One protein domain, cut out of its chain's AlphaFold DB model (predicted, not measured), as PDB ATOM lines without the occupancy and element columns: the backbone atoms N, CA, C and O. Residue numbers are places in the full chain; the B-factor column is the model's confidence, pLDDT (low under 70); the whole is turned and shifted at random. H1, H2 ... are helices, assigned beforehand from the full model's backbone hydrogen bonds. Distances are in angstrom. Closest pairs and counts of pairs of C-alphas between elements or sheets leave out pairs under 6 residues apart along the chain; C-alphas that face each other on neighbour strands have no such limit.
ATOM      1  N   ARG A  80     167.722 145.687  81.793       87.62
ATOM      2  CA  ARG A  80     166.416 145.003  81.867       87.62
ATOM      3  C   ARG A  80     165.426 145.689  82.816       87.62
ATOM      4  O   ARG A  80     164.221 145.465  82.738       87.62
ATOM      5  N   LEU A  81     165.902 146.558  83.711       87.56
ATOM      6  CA  LEU A  81     165.019 147.387  84.537       87.56
ATOM      7  C   LEU A  81     164.280 148.449  83.710       87.56
ATOM      8  O   LEU A  81     163.209 148.897  84.125       87.56
ATOM      9  N   ASP A  82     164.830 148.865  82.566       88.81
ATOM     10  CA  ASP A  82     164.144 149.787  81.662       88.81
ATOM     11  C   ASP A  82     163.005 149.078  80.906       88.81
ATOM     12  O   ASP A  82     161.962 149.697  80.690       88.81
ATOM     13  N   ASP A  83     163.116 147.768  80.650       91.81
ATOM     14  CA  ASP A  83     162.027 146.959  80.081       91.81
ATOM     15  C   ASP A  83     160.806 146.920  81.014       91.81
ATOM     16  O   ASP A  83     159.669 147.105  80.573       91.81
ATOM     17  N   LEU A  84     161.022 146.770  82.330       90.88
ATOM     18  CA  LEU A  84     159.939 146.831  83.324       90.88
ATOM     19  C   LEU A  84     159.224 148.184  83.298       90.88
ATOM     20  O   LEU A  84     157.999 148.254  83.417       90.88
ATOM     21  N   ARG A  85     159.980 149.272  83.135       89.88
ATOM     22  CA  ARG A  85     159.409 150.615  83.031       89.88
ATOM     23  C   ARG A  85     158.612 150.781  81.742       89.88
ATOM     24  O   ARG A  85     157.513 151.324  81.798       89.88
ATOM     25  N   ALA A  86     159.142 150.310  80.615       91.88
ATOM     26  CA  ALA A  86     158.468 150.362  79.321       91.88
ATOM     27  C   ALA A  86     157.151 149.564  79.324       91.88
ATOM     28  O   ALA A  86     156.166 150.004  78.739       91.88
ATOM     29  N   MET A  87     157.102 148.447  80.057       90.81
ATOM     30  CA  MET A  87     155.895 147.637  80.265       90.81
ATOM     31  C   MET A  87     154.857 148.302  81.193       90.81
ATOM     32  O   MET A  87     153.743 147.806  81.339       90.81
ATOM     33  N   GLY A  88     155.192 149.423  81.840       88.31
ATOM     34  CA  GLY A  88     154.297 150.102  82.780       88.31
ATOM     35  C   GLY A  88     154.265 149.476  84.178       88.31
ATOM     36  O   GLY A  88     153.328 149.722  84.937       88.31
ATOM     37  N   MET A  89     155.281 148.690  84.554       90.00
ATOM     38  CA  MET A  89     155.390 148.110  85.895       90.00
ATOM     39  C   MET A  89     155.448 149.211  86.963       90.00
ATOM     40  O   MET A  89     156.187 150.191  86.830       90.00
ATOM     41  N   HIS A  90     154.724 149.036  88.069       90.62
ATOM     42  CA  HIS A  90     154.695 150.018  89.153       90.62
ATOM     43  C   HIS A  90     156.095 150.259  89.759       90.62
ATOM     44  O   HIS A  90     156.879 149.327  89.950       90.62
ATOM     45  N   HIS A  91     156.403 151.512  90.118       89.75
ATOM     46  CA  HIS A  91     157.738 151.936  90.570       89.75
ATOM     47  C   HIS A  91     158.266 151.150  91.787       89.75
ATOM     48  O   HIS A  91     159.467 150.908  91.893       89.75
ATOM     49  N   THR A  92     157.382 150.704  92.686       90.81
ATOM     50  CA  THR A  92     157.756 149.853  93.829       90.81
ATOM     51  C   THR A  92     158.373 148.531  93.381       90.81
ATOM     52  O   THR A  92     159.392 148.128  93.930       90.81
ATOM     53  N   TRP A  93     157.806 147.878  92.364       91.75
ATOM     54  CA  TRP A  93     158.331 146.613  91.845       91.75
ATOM     55  C   TRP A  93     159.642 146.805  91.087       91.75
ATOM     56  O   TRP A  93     160.544 145.989  91.237       91.75
ATOM     57  N   GLN A  94     159.801 147.925  90.372       91.88
ATOM     58  CA  GLN A  94     161.094 148.296  89.780       91.88
ATOM     59  C   GLN A  94     162.176 148.456  90.860       91.88
ATOM     60  O   GLN A  94     163.300 147.993  90.683       91.88
ATOM     61  N   ARG A  95     161.840 149.080  92.000       91.56
ATOM     62  CA  ARG A  95     162.759 149.215  93.140       91.56
ATOM     63  C   ARG A  95     163.103 147.861  93.757       91.56
ATOM     64  O   ARG A  95     164.268 147.624  94.040       91.56
ATOM     65  N   VAL A  96     162.119 146.978  93.934       92.75
ATOM     66  CA  VAL A  96     162.362 145.609  94.416       92.75
ATOM     67  C   VAL A  96     163.311 144.877  93.470       92.75
ATOM     68  O   VAL A  96     164.301 144.329  93.936       92.75
ATOM     69  N   ALA A  97     163.065 144.928  92.157       93.06
ATOM     70  CA  ALA A  97     163.922 144.299  91.155       93.06
ATOM     71  C   ALA A  97     165.356 144.848  91.157       93.06
ATOM     72  O   ALA A  97     166.305 144.090  90.980       93.06
ATOM     73  N   ALA A  98     165.526 146.152  91.389       90.88
ATOM     74  CA  ALA A  98     166.846 146.760  91.527       90.88
ATOM     75  C   ALA A  98     167.584 146.298  92.797       90.88
ATOM     76  O   ALA A  98     168.799 146.138  92.758       90.88
ATOM     77  N   GLU A  99     166.858 146.072  93.896       92.38
ATOM     78  CA  GLU A  99     167.426 145.673  95.190       92.38
ATOM     79  C   GLU A  99     167.855 144.200  95.212       92.38
ATOM     80  O   GLU A  99     168.955 143.872  95.647       92.38
ATOM     81  N   ILE A 100     166.993 143.300  94.730       91.88
ATOM     82  CA  ILE A 100     167.249 141.848  94.766       91.88
ATOM     83  C   ILE A 100     167.952 141.333  93.503       91.88
ATOM     84  O   ILE A 100     168.391 140.185  93.464       91.88
ATOM     85  N   GLY A 101     168.046 142.172  92.469       91.50
ATOM     86  CA  GLY A 101     168.514 141.806  91.137       91.50
ATOM     87  C   GLY A 101     167.395 141.278  90.233       91.50
ATOM     88  O   GLY A 101     166.423 140.661  90.679       91.50
ATOM     89  N   MET A 102     167.546 141.501  88.926       91.75
ATOM     90  CA  MET A 102     166.510 141.188  87.939       91.75
ATOM     91  C   MET A 102     166.179 139.690  87.879       91.75
ATOM     92  O   MET A 102     165.012 139.322  87.781       91.75
ATOM     93  N   ASP A 103     167.178 138.813  87.978       91.50
ATOM     94  CA  ASP A 103     166.965 137.364  87.868       91.50
ATOM     95  C   ASP A 103     166.170 136.805  89.059       91.50
ATOM     96  O   ASP A 103     165.229 136.031  88.872       91.50
ATOM     97  N   ALA A 104     166.482 137.256  90.279       93.00
ATOM     98  CA  ALA A 104     165.724 136.896  91.476       93.00
ATOM     99  C   ALA A 104     164.292 137.449  91.421       93.00
ATOM    100  O   ALA A 104     163.342 136.757  91.794       93.00
ATOM    101  N   PHE A 105     164.121 138.667  90.896       94.50
ATOM    102  CA  PHE A 105     162.804 139.254  90.675       94.50
ATOM    103  C   PHE A 105     161.965 138.465  89.667       94.50
ATOM    104  O   PHE A 105     160.808 138.172  89.957       94.50
ATOM    105  N   LEU A 106     162.528 138.068  88.522       93.62
ATOM    106  CA  LEU A 106     161.819 137.249  87.533       93.62
ATOM    107  C   LEU A 106     161.446 135.876  88.093       93.62
ATOM    108  O   LEU A 106     160.342 135.399  87.845       93.62
ATOM    109  N   ALA A 107     162.337 135.246  88.863       95.81
ATOM    110  CA  ALA A 107     162.036 133.981  89.525       95.81
ATOM    111  C   ALA A 107     160.867 134.130  90.512       95.81
ATOM    112  O   ALA A 107     159.914 133.356  90.450       95.81
ATOM    113  N   MET A 108     160.902 135.159  91.366       95.00
ATOM    114  CA  MET A 108     159.804 135.483  92.279       95.00
ATOM    115  C   MET A 108     158.505 135.749  91.514       95.00
ATOM    116  O   MET A 108     157.474 135.178  91.852       95.00
ATOM    117  N   TRP A 109     158.541 136.588  90.478       93.12
ATOM    118  CA  TRP A 109     157.349 136.945  89.715       93.12
ATOM    119  C   TRP A 109     156.731 135.719  89.034       93.12
ATOM    120  O   TRP A 109     155.527 135.527  89.140       93.12
ATOM    121  N   ARG A 110     157.537 134.824  88.452       93.12
ATOM    122  CA  ARG A 110     157.050 133.557  87.876       93.12
ATOM    123  C   ARG A 110     156.364 132.657  88.901       93.12
ATOM    124  O   ARG A 110     155.373 132.021  88.565       93.12
ATOM    125  N   ILE A 111     156.890 132.586  90.125       93.31
ATOM    126  CA  ILE A 111     156.263 131.814  91.207       93.31
ATOM    127  C   ILE A 111     154.917 132.436  91.577       93.31
ATOM    128  O   ILE A 111     153.934 131.722  91.713       93.31
ATOM    129  N   LEU A 112     154.860 133.763  91.715       91.12
ATOM    130  CA  LEU A 112     153.627 134.454  92.085       91.12
ATOM    131  C   LEU A 112     152.555 134.375  90.988       91.12
ATOM    132  O   LEU A 112     151.384 134.229  91.312       91.12
ATOM    133  N   ASP A 113     152.949 134.462  89.718       89.69
ATOM    134  CA  ASP A 113     152.048 134.407  88.561       89.69
ATOM    135  C   ASP A 113     151.446 133.010  88.345       89.69
ATOM    136  O   ASP A 113     150.301 132.881  87.917       89.69
ATOM    137  N   ALA A 114     152.183 131.954  88.702       91.06
ATOM    138  CA  ALA A 114     151.708 130.574  88.614       91.06
ATOM    139  C   ALA A 114     150.602 130.234  89.634       91.06
ATOM    140  O   ALA A 114     149.891 129.248  89.455       91.06
ATOM    141  N   GLU A 115     150.458 131.024  90.698       90.81
ATOM    142  CA  GLU A 115     149.500 130.776  91.774       90.81
ATOM    143  C   GLU A 115     148.141 131.420  91.465       90.81
ATOM    144  O   GLU A 115     147.974 132.640  91.549       90.81
ATOM    145  N   GLU A 116     147.132 130.594  91.173       84.19
ATOM    146  CA  GLU A 116     145.781 131.045  90.796       84.19
ATOM    147  C   GLU A 116     145.137 131.965  91.844       84.19
ATOM    148  O   GLU A 116     144.414 132.897  91.503       84.19
ATOM    149  N   GLN A 117     145.445 131.762  93.130       85.94
ATOM    150  CA  GLN A 117     144.916 132.579  94.229       85.94
ATOM    151  C   GLN A 117     145.303 134.064  94.144       85.94
ATOM    152  O   GLN A 117     144.648 134.904  94.759       85.94
ATOM    153  N   PHE A 118     146.385 134.386  93.432       85.19
ATOM    154  CA  PHE A 118     146.850 135.757  93.246       85.19
ATOM    155  C   PHE A 118     146.420 136.336  91.902       85.19
ATOM    156  O   PHE A 118     146.595 137.534  91.676       85.19
ATOM    157  N   GLN A 119     145.841 135.526  91.018       84.75
ATOM    158  CA  GLN A 119     145.365 135.986  89.727       84.75
ATOM    159  C   GLN A 119     144.023 136.695  89.896       84.75
ATOM    160  O   GLN A 119     143.000 136.115  90.260       84.75
ATOM    161  N   HIS A 120     144.014 137.987  89.602       83.06
ATOM    162  CA  HIS A 120     142.794 138.766  89.554       83.06
ATOM    163  C   HIS A 120     142.086 138.522  88.206       83.06
ATOM    164  O   HIS A 120     142.734 138.625  87.159       83.06
ATOM    165  N   PRO A 121     140.748 138.348  88.165       79.25
ATOM    166  CA  PRO A 121     139.983 138.086  86.932       79.25
ATOM    167  C   PRO A 121     140.136 139.122  85.803       79.25
ATOM    168  O   PRO A 121     139.717 138.891  84.675       79.25
ATOM    169  N   LYS A 122     140.716 140.289  86.103       81.75
ATOM    170  CA  LYS A 122     141.007 141.368  85.140       81.75
ATOM    171  C   LYS A 122     142.433 141.302  84.564       81.75
ATOM    172  O   LYS A 122     142.864 142.272  83.951       81.75
ATOM    173  N   GLY A 123     143.159 140.202  84.781       73.44
ATOM    174  CA  GLY A 123     144.501 139.974  84.233       73.44
ATOM    175  C   GLY A 123     145.642 140.623  85.024       73.44
ATOM    176  O   GLY A 123     146.686 140.911  84.451       73.44
ATOM    177  N   GLY A 124     145.440 140.898  86.317       81.12
ATOM    178  CA  GLY A 124     146.463 141.459  87.208       81.12
ATOM    179  C   GLY A 124     146.788 140.521  88.367       81.12
ATOM    180  O   GLY A 124     146.049 139.575  88.614       81.12
ATOM    181  N   LEU A 125     147.863 140.806  89.101       84.75
ATOM    182  CA  LEU A 125     148.248 140.050  90.293       84.75
ATOM    183  C   LEU A 125     147.836 140.816  91.561       84.75
ATOM    184  O   LEU A 125     148.291 141.943  91.776       84.75
ATOM    185  N   GLU A 126     147.001 140.222  92.412       85.19
ATOM    186  CA  GLU A 126     146.578 140.800  93.691       85.19
ATOM    187  C   GLU A 126     147.213 140.040  94.864       85.19
ATOM    188  O   GLU A 126     146.850 138.912  95.189       85.19
TER     189      GLU A 126
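AT A GLANCE: This is residues 80 to 126 of the 181 residues of an uncharacterized protein of Chromobacterium haemolyticum (UniProt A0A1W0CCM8). The model has the shape of a U: the longest helix, H3, makes its floor, a hairpin of two shorter helices, H1 and H2, stands at the end where H3 begins, and the loop of residues 115 to 126 folds back at the other end. H1 and H2 lie side by side, and a gap separates them from the loop across the opening of the U. The printed part has 47 residues with three named helices in the order H1, H2, H3 and no named strand; the class is all helix. It is only just compact, close to loose, with a radius of gyration of the C-alphas of 11.0 A and spans of 27 by 19 by 14 A.

HOW THE PARTS SIT: H3, residues 102 to 114, and H2, residues 91 to 100, touch only at the corner by their tight link, and only just, with 3 pairs of C-alphas within 8 A. H3 touches H2 with residues 104 to 105 alone; the closest C-alphas of the two helices, those of Ala 97 and Phe 105, are 5.2 A apart. The two run opposite ways at a steep tilt of 61 degrees. H2 and H1, residues 80 to 86, form a helical hairpin and touch, with the C-alphas of Leu 81 and Gln 94 closest at 6.6 A. Their lines stand at a shallow tilt of 5 degrees, opposite ways. H1 and H3 are close but not clearly touching; their closest C-alphas, those of Arg 80 and Met 102, are 7.2 A apart. In H1, H2 and H3 every O i to N i+4 pair is within hydrogen-bond range.

IN THESE COORDINATES: H3 measures 18.2 A from first to last C-alpha and ends at C-alpha 114 (151.708, 130.574, 88.614). H2 measures 14.5 A, and H1, 9.9 A, begins at C-alpha 80 (166.416, 145.003, 81.867). Residues 119 to 120 pair antiparallel with residues 124 to 125.

THE WHOLE: The two C-alphas farthest apart, those of Glu 99 and Pro 121, are 29.6 A apart. The printed part has no cut, and the links H1 to H2 and H2 to H3 are tight. The mean pLDDT of the printed part is 89.4, and no printed residue is under 70.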